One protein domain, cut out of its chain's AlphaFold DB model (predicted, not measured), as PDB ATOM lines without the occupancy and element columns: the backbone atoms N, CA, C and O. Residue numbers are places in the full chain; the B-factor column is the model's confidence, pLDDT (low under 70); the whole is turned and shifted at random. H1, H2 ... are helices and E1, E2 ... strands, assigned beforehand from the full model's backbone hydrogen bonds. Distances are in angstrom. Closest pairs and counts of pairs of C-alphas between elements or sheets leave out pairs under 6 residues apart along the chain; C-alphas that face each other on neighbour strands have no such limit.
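AT A GLANCE: This is residues 58 to 157 of the 233 residues of the protein "Phage_integr_3 domain-containing protein" of Thermococcus barophilus (UniProt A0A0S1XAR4). A small body is built round helix H2, with H1 folded back beside it as a helical hairpin, H3 across another side of it and a two-stranded hairpin, E1 and E2, packed on it mainly through E2. The long last helix, H4, starts directly from E2, crosses H2 near its own beginning and then leaves the body as an arm, with residues 143 to 157 sticking out. The 100 printed residues hold four named helices and two named strands, in the order H1 H2 H3 E1 E2 H4; the sheet, E1 - E2, is antiparallel and the class is mostly helix. The whole is only just compact, close to loose, with a radius of gyration of the C-alphas of 14.9 A and spans of 49 by 35 by 28 A.

HOW THE PARTS SIT: H1, residues 58 to 68, touches H2, residues 72 to 84, at a shallow tilt of 31 degrees, opposite ways; this helical hairpin has its closest C-alphas at Lys 68 and Arg 75, 5.1 A apart. H2 is the hub, touching three helices. With its residues 77 to 81 alone it touches H3, residues 88 to 96, at a steep tilt of 52 degrees, opposite ways; the closest C-alphas, of Leu 77 and Ala 91, are 6.7 A apart. E1, residues 110 to 114, and E2, residues 127 to 131, form an antiparallel hairpin at 151 degrees, with N 111 and O 130 at 2.9 A and N 113 and O 128 at 2.8 A, within hydrogen-bond range. Residues 104 to 105 also pair with residues 111 to 112 of E1, antiparallel. The closest C-alphas of H2 and E2, of Ser 84 and Tyr 129, are 4.5 A apart. H4, residues 132 to 157, touches H2 with residues 134 to 138 alone, at a steep tilt of 43 degrees, opposite ways; the closest C-alphas, of Val 76 and Ala 134, are 5.7 A apart. H3 and H4 are close but not clearly touching, with the C-alphas of Val 95 and Leu 138 at 7.1 A. H1 is apart from H3, E1, E2 and H4. In H1, H2, H3 and H4 every O i to N i+4 pair is within hydrogen-bond range.

IN THESE COORDINATES: H1 begins at C-alpha 58 (99.075, 63.807, 81.241) and is 15.4 A long. H2 is 18.0 A long, H3 12.3 A, E1 13.7 A and E2 13.2 A. H4, 37.5 A long, runs from C-alpha 132 (78.931, 56.836, 87.665) to C-alpha 157 (59.116, 80.299, 109.264).

THE WHOLE: The C-alphas farthest apart, of Asn 58 and Lys 157, are 51.5 A apart. Without residues 143 to 157 the body spans 34 by 26 by 22 A. The printed part has no cut. The links H3 to E1 and E1 to E2 are long. The mean pLDDT of the printed part is 83.1; residues 117, 119 to 123, 144 to 145 and 148 to 149 are under 70.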
ATOM      1  N   ASN A  58      98.296  63.338  80.094       94.19
ATOM      2  CA  ASN A  58      99.075  63.807  81.241       94.19
ATOM      3  C   ASN A  58      98.653  65.211  81.687       94.19
ATOM      4  O   ASN A  58      98.522  65.445  82.885       94.19
ATOM      5  N   GLU A  59      98.354  66.105  80.744       92.94
ATOM      6  CA  GLU A  59      97.869  67.456  81.044       92.94
ATOM      7  C   GLU A  59      96.469  67.406  81.671       92.94
ATOM      8  O   GLU A  59      96.169  68.157  82.598       92.94
ATOM      9  N   ILE A  60      95.614  66.478  81.219       93.00
ATOM     10  CA  ILE A  60      94.289  66.257  81.819       93.00
ATOM     11  C   ILE A  60      94.428  65.748  83.259       93.00
ATOM     12  O   ILE A  60      93.706  66.221  84.140       93.00
ATOM     13  N   ARG A  61      95.349  64.810  83.516       93.69
ATOM     14  CA  ARG A  61      95.618  64.290  84.871       93.69
ATOM     15  C   ARG A  61      96.162  65.375  85.797       93.69
ATOM     16  O   ARG A  61      95.692  65.492  86.924       93.69
ATOM     17  N   GLU A  62      97.097  66.190  85.321       94.44
ATOM     18  CA  GLU A  62      97.629  67.319  86.088       94.44
ATOM     19  C   GLU A  62      96.527  68.337  86.418       94.44
ATOM     20  O   GLU A  62      96.334  68.708  87.578       94.44
ATOM     21  N   ALA A  63      95.731  68.723  85.416       93.31
ATOM     22  CA  ALA A  63      94.603  69.629  85.605       93.31
ATOM     23  C   ALA A  63      93.579  69.073  86.606       93.31
ATOM     24  O   ALA A  63      93.060  69.820  87.438       93.31
ATOM     25  N   TYR A  64      93.313  67.765  86.559       93.19
ATOM     26  CA  TYR A  64      92.413  67.094  87.491       93.19
ATOM     27  C   TYR A  64      92.882  67.225  88.947       93.19
ATOM     28  O   TYR A  64      92.084  67.615  89.804       93.19
ATOM     29  N   GLU A  65      94.162  66.972  89.234       93.75
ATOM     30  CA  GLU A  65      94.699  67.081  90.598       93.75
ATOM     31  C   GLU A  65      94.656  68.524  91.121       93.75
ATOM     32  O   GLU A  65      94.235  68.766  92.255       93.75
ATOM     33  N   VAL A  66      94.978  69.506  90.273       94.50
ATOM     34  CA  VAL A  66      94.870  70.931  90.632       94.50
ATOM     35  C   VAL A  66      93.420  71.329  90.921       94.50
ATOM     36  O   VAL A  66      93.150  72.092  91.851       94.50
ATOM     37  N   ILE A  67      92.459  70.839  90.137       93.19
ATOM     38  CA  ILE A  67      91.040  71.178  90.306       93.19
ATOM     39  C   ILE A  67      90.452  70.511  91.545       93.19
ATOM     40  O   ILE A  67      89.680  71.149  92.265       93.19
ATOM     41  N   LYS A  68      90.842  69.268  91.830       89.75
ATOM     42  CA  LYS A  68      90.421  68.520  93.018       89.75
ATOM     43  C   LYS A  68      90.741  69.272  94.312       89.75
ATOM     44  O   LYS A  68      89.896  69.342  95.197       89.75
ATOM     45  N   GLN A  69      91.898  69.932  94.384       91.19
ATOM     46  CA  GLN A  69      92.277  70.773  95.530       91.19
ATOM     47  C   GLN A  69      91.371  72.002  95.721       91.19
ATOM     48  O   GLN A  69      91.294  72.553  96.815       91.19
ATOM     49  N   ARG A  70      90.663  72.448  94.676       89.25
ATOM     50  CA  ARG A  70      89.804  73.644  94.715       89.25
ATOM     51  C   ARG A  70      88.370  73.358  95.173       89.25
ATOM     52  O   ARG A  70      87.584  74.313  95.238       89.25
ATOM     53  N   GLY A  71      88.032  72.093  95.434       86.56
ATOM     54  CA  GLY A  71      86.735  71.647  95.943       86.56
ATOM     55  C   GLY A  71      86.033  70.614  95.055       86.56
ATOM     56  O   GLY A  71      86.192  70.599  93.831       86.56
ATOM     57  N   GLU A  72      85.200  69.786  95.687       83.19
ATOM     58  CA  GLU A  72      84.463  68.687  95.047       83.19
ATOM     59  C   GLU A  72      83.545  69.155  93.910       83.19
ATOM     60  O   GLU A  72      83.502  68.535  92.850       83.19
ATOM     61  N   GLU A  73      82.885  70.305  94.062       82.00
ATOM     62  CA  GLU A  73      81.983  70.845  93.035       82.00
ATOM     63  C   GLU A  73      82.712  71.110  91.707       82.00
ATOM     64  O   GLU A  73      82.217  70.800  90.620       82.00
ATOM     65  N   LYS A  74      83.934  71.652  91.790       88.44
ATOM     66  CA  LYS A  74      84.770  71.951  90.619       88.44
ATOM     67  C   LYS A  74      85.323  70.673  90.003       88.44
ATOM     68  O   LYS A  74      85.399  70.589  88.779       88.44
ATOM     69  N   ARG A  75      85.666  69.679  90.834       90.31
ATOM     70  CA  ARG A  75      86.083  68.342  90.383       90.31
ATOM     71  C   ARG A  75      84.985  67.690  89.549       90.31
ATOM     72  O   ARG A  75      85.245  67.273  88.426       90.31
ATOM     73  N   VAL A  76      83.759  67.666  90.065       87.12
ATOM     74  CA  VAL A  76      82.599  67.081  89.380       87.12
ATOM     75  C   VAL A  76      82.293  67.816  88.072       87.12
ATOM     76  O   VAL A  76      82.061  67.175  87.045       87.12
ATOM     77  N   LEU A  77      82.346  69.153  88.071       89.62
ATOM     78  CA  LEU A  77      82.165  69.948  86.854       89.62
ATOM     79  C   LEU A  77      83.244  69.643  85.803       89.62
ATOM     80  O   LEU A  77      82.931  69.514  84.621       89.62
ATOM     81  N   PHE A  78      84.503  69.514  86.222       91.75
ATOM     82  CA  PHE A  78      85.606  69.178  85.326       91.75
ATOM     83  C   PHE A  78      85.464  67.772  84.740       91.75
ATOM     84  O   PHE A  78      85.553  67.614  83.525       91.75
ATOM     85  N   GLU A  79      85.170  66.771  85.572       90.50
ATOM     86  CA  GLU A  79      84.900  65.403  85.116       90.50
ATOM     87  C   GLU A  79      83.772  65.390  84.083       90.50
ATOM     88  O   GLU A  79      83.913  64.791  83.017       90.50
ATOM     89  N   LEU A  80      82.677  66.106  84.350       90.44
ATOM     90  CA  LEU A  80      81.563  66.214  83.415       90.44
ATOM     91  C   LEU A  80      82.011  66.784  82.062       90.44
ATOM     92  O   LEU A  80      81.609  66.263  81.025       90.44
ATOM     93  N   LEU A  81      82.850  67.822  82.047       92.00
ATOM     94  CA  LEU A  81      83.363  68.418  80.809       92.00
ATOM     95  C   LEU A  81      84.266  67.462  80.032       92.00
ATOM     96  O   LEU A  81      84.093  67.332  78.821       92.00
ATOM     97  N   VAL A  82      85.186  66.784  80.720       91.56
ATOM     98  CA  VAL A  82      86.137  65.851  80.100       91.56
ATOM     99  C   VAL A  82      85.414  64.633  79.523       91.56
ATOM    100  O   VAL A  82      85.669  64.263  78.382       91.56
ATOM    101  N   TYR A  83      84.470  64.041  80.263       90.44
ATOM    102  CA  TYR A  83      83.753  62.847  79.800       90.44
ATOM    103  C   TYR A  83      82.702  63.143  78.725       90.44
ATOM    104  O   TYR A  83      82.511  62.333  77.820       90.44
ATOM    105  N   SER A  84      81.988  64.269  78.819       88.81
ATOM    106  CA  SER A  84      80.867  64.552  77.912       88.81
ATOM    107  C   SER A  84      81.227  65.435  76.718       88.81
ATOM    108  O   SER A  84      80.477  65.458  75.743       88.81
ATOM    109  N   GLY A  85      82.310  66.216  76.802       88.12
ATOM    110  CA  GLY A  85      82.657  67.218  75.793       88.12
ATOM    111  C   GLY A  85      81.609  68.328  75.627       88.12
ATOM    112  O   GLY A  85      81.553  68.987  74.586       88.12
ATOM    113  N   ILE A  86      80.727  68.535  76.612       89.50
ATOM    114  CA  ILE A  86      79.680  69.560  76.527       89.50
ATOM    115  C   ILE A  86      80.254  70.957  76.770       89.50
ATOM    116  O   ILE A  86      81.298  71.147  77.388       89.50
ATOM    117  N   ARG A  87      79.527  71.983  76.316       87.81
ATOM    118  CA  ARG A  87      79.892  73.375  76.614       87.81
ATOM    119  C   ARG A  87      79.784  73.634  78.114       87.81
ATOM    120  O   ARG A  87      78.803  73.220  78.730       87.81
ATOM    121  N   LEU A  88      80.701  74.443  78.645       89.88
ATOM    122  CA  LEU A  88      80.703  74.876  80.048       89.88
ATOM    123  C   LEU A  88      79.344  75.406  80.516       89.88
ATOM    124  O   LEU A  88      78.882  75.052  81.593       89.88
ATOM    125  N   THR A  89      78.659  76.189  79.684       88.00
ATOM    126  CA  THR A  89      77.328  76.718  80.007       88.00
ATOM    127  C   THR A  89      76.289  75.620  80.241       88.00
ATOM    128  O   THR A  89      75.489  75.735  81.165       88.00
ATOM    129  N   HIS A  90      76.308  74.548  79.445       87.44
ATOM    130  CA  HIS A  90      75.411  73.406  79.628       87.44
ATOM    131  C   HIS A  90      75.817  72.561  80.839       87.44
ATOM    132  O   HIS A  90      74.941  72.093  81.556       87.44
ATOM    133  N   ALA A  91      77.119  72.404  81.091       88.88
ATOM    134  CA  ALA A  91      77.621  71.697  82.267       88.88
ATOM    135  C   ALA A  91      77.178  72.379  83.569       88.88
ATOM    136  O   ALA A  91      76.591  71.735  84.429       88.88
ATOM    137  N   VAL A  92      77.365  73.698  83.672       88.69
ATOM    138  CA  VAL A  92      76.940  74.484  84.842       88.69
ATOM    139  C   VAL A  92      75.422  74.421  85.032       88.69
ATOM    140  O   VAL A  92      74.948  74.208  86.145       88.69
ATOM    141  N   GLN A  93      74.643  74.552  83.954       86.44
ATOM    142  CA  GLN A  93      73.185  74.410  84.034       86.44
ATOM    143  C   GLN A  93      72.762  73.021  84.519       86.44
ATOM    144  O   GLN A  93      71.857  72.927  85.347       86.44
ATOM    145  N   LEU A  94      73.424  71.962  84.041       86.88
ATOM    146  CA  LEU A  94      73.152  70.591  84.465       86.88
ATOM    147  C   LEU A  94      73.426  70.409  85.956       86.88
ATOM    148  O   LEU A  94      72.574  69.853  86.635       86.88
ATOM    149  N   VAL A  95      74.562  70.895  86.465       85.56
ATOM    150  CA  VAL A  95      74.903  70.804  87.896       85.56
ATOM    151  C   VAL A  95      73.861  71.532  88.751       85.56
ATOM    152  O   VAL A  95      73.349  70.963  89.709       85.56
ATOM    153  N   ASN A  96      73.461  72.744  88.354       84.44
ATOM    154  CA  ASN A  96      72.501  73.555  89.115       84.44
ATOM    155  C   ASN A  96      71.065  73.010  89.095       84.44
ATOM    156  O   ASN A  96      70.285  73.294  89.998       84.44
ATOM    157  N   THR A  97      70.688  72.267  88.054       84.75
ATOM    158  CA  THR A  97      69.322  71.734  87.872       84.75
ATOM    159  C   THR A  97      69.303  70.209  87.862       84.75
ATOM    160  O   THR A  97      68.417  69.574  87.276       84.75
ATOM    161  N   PHE A  98      70.310  69.609  88.497       85.12
ATOM    162  CA  PHE A  98      70.515  68.177  88.461       85.12
ATOM    163  C   PHE A  98      69.322  67.450  89.078       85.12
ATOM    164  O   PHE A  98      68.879  67.743  90.185       85.12
ATOM    165  N   ASN A  99      68.810  66.462  88.349       83.06
ATOM    166  CA  ASN A  99      67.755  65.590  88.836       83.06
ATOM    167  C   ASN A  99      68.163  64.143  88.573       83.06
ATOM    168  O   ASN A  99      68.193  63.699  87.424       83.06
ATOM    169  N   TYR A 100      68.436  63.410  89.652       82.00
ATOM    170  CA  TYR A 100      68.876  62.020  89.587       82.00
ATOM    171  C   TYR A 100      67.872  61.101  88.870       82.00
ATOM    172  O   TYR A 100      68.279  60.156  88.207       82.00
ATOM    173  N   GLN A 101      66.570  61.399  88.919       83.44
ATOM    174  CA  GLN A 101      65.537  60.599  88.243       83.44
ATOM    175  C   GLN A 101      65.654  60.632  86.714       83.44
ATOM    176  O   GLN A 101      65.141  59.750  86.035       83.44
ATOM    177  N   LYS A 102      66.322  61.653  86.160       85.19
ATOM    178  CA  LYS A 102      66.539  61.800  84.715       85.19
ATOM    179  C   LYS A 102      67.839  61.144  84.241       85.19
ATOM    180  O   LYS A 102      68.143  61.196  83.051       85.19
ATOM    181  N   VAL A 103      68.626  60.571  85.152       86.94
ATOM    182  CA  VAL A 103      69.882  59.891  84.831       86.94
ATOM    183  C   VAL A 103      69.579  58.499  84.289       86.94
ATOM    184  O   VAL A 103      68.879  57.715  84.922       86.94
ATOM    185  N   TYR A 104      70.173  58.168  83.146       86.38
ATOM    186  CA  TYR A 104      70.145  56.822  82.585       86.38
ATOM    187  C   TYR A 104      71.504  56.161  82.788       86.38
ATOM    188  O   TYR A 104      72.521  56.665  82.309       86.38
ATOM    189  N   ILE A 105      71.523  55.021  83.471       88.31
ATOM    190  CA  ILE A 105      72.723  54.192  83.595       88.31
ATOM    191  C   ILE A 105      72.847  53.394  82.299       88.31
ATOM    192  O   ILE A 105      71.924  52.673  81.931       88.31
ATOM    193  N   VAL A 106      73.951  53.586  81.573       84.81
ATOM    194  CA  VAL A 106      74.198  52.877  80.311       84.81
ATOM    195  C   VAL A 106      74.877  51.546  80.625       84.81
ATOM    196  O   VAL A 106      74.347  50.499  80.279       84.81
ATOM    197  N   ASN A 107      75.991  51.601  81.365       85.31
ATOM    198  CA  ASN A 107      76.784  50.450  81.811       85.31
ATOM    199  C   ASN A 107      77.245  50.677  83.264       85.31
ATOM    200  O   ASN A 107      77.078  51.770  83.789       85.31
ATOM    201  N   GLU A 108      77.954  49.718  83.869       81.50
ATOM    202  CA  GLU A 108      78.539  49.819  85.226       81.50
ATOM    203  C   GLU A 108      79.520  50.987  85.438       81.50
ATOM    204  O   GLU A 108      79.870  51.320  86.567       81.50
ATOM    205  N   LYS A 109      80.003  51.612  84.358       83.00
ATOM    206  CA  LYS A 109      80.991  52.701  84.422       83.00
ATOM    207  C   LYS A 109      80.435  54.055  83.991       83.00
ATOM    208  O   LYS A 109      80.968  55.086  84.403       83.00
ATOM    209  N   VAL A 110      79.372  54.071  83.182       86.81
ATOM    210  CA  VAL A 110      78.927  55.267  82.452       86.81
ATOM    211  C   VAL A 110      77.440  55.515  82.663       86.81
ATOM    212  O   VAL A 110      76.603  54.640  82.433       86.81
ATOM    213  N   ALA A 111      77.118  56.752  83.028       89.56
ATOM    214  CA  ALA A 111      75.770  57.289  83.054       89.56
ATOM    215  C   ALA A 111      75.616  58.389  81.995       89.56
ATOM    216  O   ALA A 111      76.587  59.036  81.593       89.56
ATOM    217  N   ARG A 112      74.381  58.616  81.541       88.69
ATOM    218  CA  ARG A 112      74.035  59.707  80.628       88.69
ATOM    219  C   ARG A 112      72.856  60.523  81.143       88.69
ATOM    220  O   ARG A 112      71.919  59.978  81.725       88.69
ATOM    221  N   TYR A 113      72.882  61.822  80.870       88.88
ATOM    222  CA  TYR A 113      71.826  62.765  81.234       88.88
ATOM    223  C   TYR A 113      71.264  63.462  79.983       88.88
ATOM    224  O   TYR A 113      72.049  63.940  79.158       88.88
ATOM    225  N   PRO A 114      69.932  63.551  79.813       88.25
ATOM    226  CA  PRO A 114      69.317  64.201  78.658       88.25
ATOM    227  C   PRO A 114      69.472  65.730  78.705       88.25
ATOM    228  O   PRO A 114      69.049  66.384  79.654       88.25
ATOM    229  N   LEU A 115      70.016  66.332  77.644       85.19
ATOM    230  CA  LEU A 115      70.284  67.779  77.562       85.19
ATOM    231  C   LEU A 115      69.216  68.584  76.800       85.19
ATOM    232  O   LEU A 115      69.394  69.783  76.577       85.19
ATOM    233  N   PHE A 116      68.101  67.957  76.412       76.81
ATOM    234  CA  PHE A 116      67.062  68.581  75.582       76.81
ATOM    235  C   PHE A 116      66.558  69.920  76.138       76.81
ATOM    236  O   PHE A 116      66.361  70.859  75.372       76.81
ATOM    237  N   ALA A 117      66.414  70.029  77.462       69.62
ATOM    238  CA  ALA A 117      65.939  71.246  78.121       69.62
ATOM    239  C   ALA A 117      66.947  72.411  78.066       69.62
ATOM    240  O   ALA A 117      66.553  73.575  78.096       69.62
ATOM    241  N   PHE A 118      68.245  72.118  77.966       70.44
ATOM    242  CA  PHE A 118      69.303  73.134  78.018       70.44
ATOM    243  C   PHE A 118      69.686  73.663  76.642       70.44
ATOM    244  O   PHE A 118      70.357  74.691  76.523       70.44
ATOM    245  N   SER A 119      69.305  72.957  75.581       67.38
ATOM    246  CA  SER A 119      69.781  73.270  74.249       67.38
ATOM    247  C   SER A 119      68.863  74.234  73.498       67.38
ATOM    248  O   SER A 119      67.739  73.896  73.136       67.38
ATOM    249  N   LYS A 120      69.370  75.439  73.205       66.69
ATOM    250  CA  LYS A 120      68.685  76.441  72.374       66.69
ATOM    251  C   LYS A 120      69.316  76.521  70.978       66.69
ATOM    252  O   LYS A 120      70.538  76.521  70.831       66.69
ATOM    253  N   GLY A 121      68.477  76.633  69.946       69.12
ATOM    254  CA  GLY A 121      68.898  76.838  68.553       69.12
ATOM    255  C   GLY A 121      69.250  75.559  67.776       69.12
ATOM    256  O   GLY A 121      68.750  74.474  68.080       69.12
ATOM    257  N   LYS A 122      70.085  75.710  66.731       68.19
ATOM    258  CA  LYS A 122      70.440  74.641  65.769       68.19
ATOM    259  C   LYS A 122      71.535  73.676  66.255       68.19
ATOM    260  O   LYS A 122      71.586  72.549  65.785       68.19
ATOM    261  N   LYS A 123      72.416  74.079  67.184       68.00
ATOM    262  CA  LYS A 123      73.518  73.225  67.676       68.00
ATOM    263  C   LYS A 123      73.144  72.553  68.991       68.00
ATOM    264  O   LYS A 123      73.458  73.094  70.060       68.00
ATOM    265  N   ARG A 124      72.487  71.393  68.887       70.31
ATOM    266  CA  ARG A 124      71.926  70.691  70.038       70.31
ATOM    267  C   ARG A 124      72.827  69.610  70.619       70.31
ATOM    268  O   ARG A 124      73.394  68.817  69.885       70.31
ATOM    269  N   GLY A 125      72.949  69.620  71.945       74.75
ATOM    270  CA  GLY A 125      73.493  68.505  72.714       74.75
ATOM    271  C   GLY A 125      72.335  67.615  73.145       74.75
ATOM    272  O   GLY A 125      71.334  68.127  73.640       74.75
ATOM    273  N   PHE A 126      72.453  66.310  72.921       83.56
ATOM    274  CA  PHE A 126      71.396  65.345  73.240       83.56
ATOM    275  C   PHE A 126      71.626  64.702  74.604       83.56
ATOM    276  O   PHE A 126      70.719  64.649  75.429       83.56
ATOM    277  N   TRP A 127      72.865  64.285  74.857       87.44
ATOM    278  CA  TRP A 127      73.254  63.540  76.045       87.44
ATOM    279  C   TRP A 127      74.552  64.106  76.618       87.44
ATOM    280  O   TRP A 127      75.482  64.387  75.865       87.44
ATOM    281  N   ALA A 128      74.611  64.263  77.938       89.06
ATOM    282  CA  ALA A 128      75.854  64.449  78.677       89.06
ATOM    283  C   ALA A 128      76.271  63.104  79.270       89.06
ATOM    284  O   ALA A 128      75.496  62.517  80.022       89.06
ATOM    285  N   TYR A 129      77.470  62.628  78.942       89.06
ATOM    286  CA  TYR A 129      78.036  61.404  79.508       89.06
ATOM    287  C   TYR A 129      78.908  61.718  80.721       89.06
ATOM    288  O   TYR A 129      79.709  62.649  80.694       89.06
ATOM    289  N   ALA A 130      78.768  60.938  81.783       87.56
ATOM    290  CA  ALA A 130      79.572  61.081  82.987       87.56
ATOM    291  C   ALA A 130      79.917  59.710  83.567       87.56
ATOM    292  O   ALA A 130      79.181  58.734  83.396       87.56
ATOM    293  N   ALA A 131      81.026  59.644  84.301       84.00
ATOM    294  CA  ALA A 131      81.321  58.486  85.130       84.00
ATOM    295  C   ALA A 131      80.249  58.332  86.227       84.00
ATOM    296  O   ALA A 131      79.764  59.323  86.788       84.00
ATOM    297  N   ILE A 132      79.908  57.092  86.588       81.38
ATOM    298  CA  ILE A 132      78.931  56.836  87.665       81.38
ATOM    299  C   ILE A 132      79.368  57.482  88.981       81.38
ATOM    300  O   ILE A 132      78.552  58.098  89.661       81.38
ATOM    301  N   LYS A 133      80.666  57.430  89.304       78.75
ATOM    302  CA  LYS A 133      81.225  58.071  90.503       78.75
ATOM    303  C   LYS A 133      80.925  59.575  90.551       78.75
ATOM    304  O   LYS A 133      80.476  60.072  91.579       78.75
ATOM    305  N   ALA A 134      81.115  60.278  89.435       77.25
ATOM    306  CA  ALA A 134      80.809  61.705  89.321       77.25
ATOM    307  C   ALA A 134      79.305  61.973  89.499       77.25
ATOM    308  O   ALA A 134      78.896  62.911  90.177       77.25
ATOM    309  N   THR A 135      78.474  61.093  88.937       78.00
ATOM    310  CA  THR A 135      77.009  61.191  89.006       78.00
ATOM    311  C   THR A 135      76.476  60.955  90.424       78.00
ATOM    312  O   THR A 135      75.522  61.607  90.846       78.00
ATOM    313  N   ASN A 136      77.110  60.063  91.187       78.50
ATOM    314  CA  ASN A 136      76.800  59.854  92.600       78.50
ATOM    315  C   ASN A 136      77.200  61.064  93.453       78.50
ATOM    316  O   ASN A 136      76.409  61.479  94.296       78.50
ATOM    317  N   GLY A 137      78.344  61.699  93.167       74.56
ATOM    318  CA  GLY A 137      78.718  62.967  93.806       74.56
ATOM    319  C   GLY A 137      77.674  64.069  93.579       74.56
ATOM    320  O   GLY A 137      77.266  64.745  94.520       74.56
ATOM    321  N   LEU A 138      77.139  64.182  92.355       76.88
ATOM    322  CA  LEU A 138      76.031  65.106  92.058       76.88
ATOM    323  C   LEU A 138      74.757  64.786  92.848       76.88
ATOM    324  O   LEU A 138      74.036  65.694  93.258       76.88
ATOM    325  N   LYS A 139      74.464  63.501  93.073       77.25
ATOM    326  CA  LYS A 139      73.312  63.070  93.876       77.25
ATOM    327  C   LYS A 139      73.459  63.492  95.337       77.25
ATOM    328  O   LYS A 139      72.485  63.948  95.927       77.25
ATOM    329  N   GLU A 140      74.643  63.319  95.913       76.06
ATOM    330  CA  GLU A 140      74.937  63.717  97.296       76.06
ATOM    331  C   GLU A 140      74.836  65.233  97.464       76.06
ATOM    332  O   GLU A 140      74.137  65.706  98.360       76.06
ATOM    333  N   GLN A 141      75.418  65.995  96.537       72.44
ATOM    334  CA  GLN A 141      75.342  67.455  96.548       72.44
ATOM    335  C   GLN A 141      73.899  67.960  96.394       72.44
ATOM    336  O   GLN A 141      73.476  68.872  97.103       72.44
ATOM    337  N   ALA A 142      73.103  67.333  95.520       72.50
ATOM    338  CA  ALA A 142      71.693  67.679  95.352       72.50
ATOM    339  C   ALA A 142      70.864  67.431  96.626       72.50
ATOM    340  O   ALA A 142      69.977  68.224  96.935       72.50
ATOM    341  N   LYS A 143      71.158  66.362  97.380       76.38
ATOM    342  CA  LYS A 143      70.508  66.093  98.673       76.38
ATOM    343  C   LYS A 143      70.873  67.142  99.718       76.38
ATOM    344  O   LYS A 143      69.974  67.708 100.327       76.38
ATOM    345  N   TRP A 144      72.164  67.447  99.862       69.38
ATOM    346  CA  TRP A 144      72.635  68.464 100.805       69.38
ATOM    347  C   TRP A 144      72.007  69.835 100.515       69.38
ATOM    348  O   TRP A 144      71.491  70.485 101.420       69.38
ATOM    349  N   ASN A 145      71.939  70.236  99.241       69.88
ATOM    350  CA  ASN A 145      71.274  71.477  98.830       69.88
ATOM    351  C   ASN A 145      69.776  71.495  99.189       69.88
ATOM    352  O   ASN A 145      69.257  72.530  99.606       69.88
ATOM    353  N   ALA A 146      69.080  70.362  99.044       72.62
ATOM    354  CA  ALA A 146      67.669  70.247  99.411       72.62
ATOM    355  C   ALA A 146      67.456  70.345 100.932       72.62
ATOM    356  O   ALA A 146      66.531  71.022 101.374       72.62
ATOM    357  N   GLU A 147      68.331  69.729 101.729       75.94
ATOM    358  CA  GLU A 147      68.311  69.828 103.195       75.94
ATOM    359  C   GLU A 147      68.570  71.265 103.666       75.94
ATOM    360  O   GLU A 147      67.837  71.789 104.504       75.94
ATOM    361  N   GLN A 148      69.560  71.951 103.084       69.56
ATOM    362  CA  GLN A 148      69.826  73.361 103.383       69.56
ATOM    363  C   GLN A 148      68.630  74.256 103.034       69.56
ATOM    364  O   GLN A 148      68.278  75.133 103.819       69.56
ATOM    365  N   ALA A 149      67.968  74.019 101.897       69.38
ATOM    366  CA  ALA A 149      66.770  74.765 101.516       69.38
ATOM    367  C   ALA A 149      65.629  74.579 102.532       69.38
ATOM    368  O   ALA A 149      65.020  75.561 102.952       69.38
ATOM    369  N   GLN A 150      65.395  73.346 102.994       80.56
ATOM    370  CA  GLN A 150      64.408  73.064 104.043       80.56
ATOM    371  C   GLN A 150      64.770  73.738 105.370       80.56
ATOM    372  O   GLN A 150      63.897  74.300 106.030       80.56
ATOM    373  N   ASN A 151      66.053  73.745 105.742       80.50
ATOM    374  CA  ASN A 151      66.529  74.440 106.937       80.50
ATOM    375  C   ASN A 151      66.316  75.955 106.833       80.50
ATOM    376  O   ASN A 151      65.874  76.577 107.796       80.50
ATOM    377  N   ILE A 152      66.570  76.551 105.665       70.75
ATOM    378  CA  ILE A 152      66.314  77.973 105.405       70.75
ATOM    379  C   ILE A 152      64.815  78.276 105.468       70.75
ATOM    380  O   ILE A 152      64.437  79.287 106.049       70.75
ATOM    381  N   GLU A 153      63.947  77.421 104.923       76.75
ATOM    382  CA  GLU A 153      62.491  77.593 105.027       76.75
ATOM    383  C   GLU A 153      61.992  77.455 106.470       76.75
ATOM    384  O   GLU A 153      61.147  78.237 106.914       76.75
ATOM    385  N   ALA A 154      62.534  76.497 107.223       80.06
ATOM    386  CA  ALA A 154      62.238  76.321 108.639       80.06
ATOM    387  C   ALA A 154      62.681  77.548 109.452       80.06
ATOM    388  O   ALA A 154      61.886  78.084 110.229       80.06
ATOM    389  N   LEU A 155      63.893  78.053 109.200       74.50
ATOM    390  CA  LEU A 155      64.401  79.302 109.770       74.50
ATOM    391  C   LEU A 155      63.523  80.488 109.361       74.50
ATOM    392  O   LEU A 155      63.095  81.254 110.214       74.50
ATOM    393  N   ALA A 156      63.173  80.627 108.085       73.44
ATOM    394  CA  ALA A 156      62.315  81.706 107.609       73.44
ATOM    395  C   ALA A 156      60.942  81.669 108.287       73.44
ATOM    396  O   ALA A 156      60.415  82.718 108.638       73.44
ATOM    397  N   LYS A 157      60.373  80.480 108.525       78.12
ATOM    398  CA  LYS A 157      59.116  80.299 109.264       78.12
ATOM    399  C   LYS A 157      59.260  80.662 110.744       78.12
ATOM    400  O   LYS A 157      58.346  81.274 111.286       78.12
TER     401      LYS A 157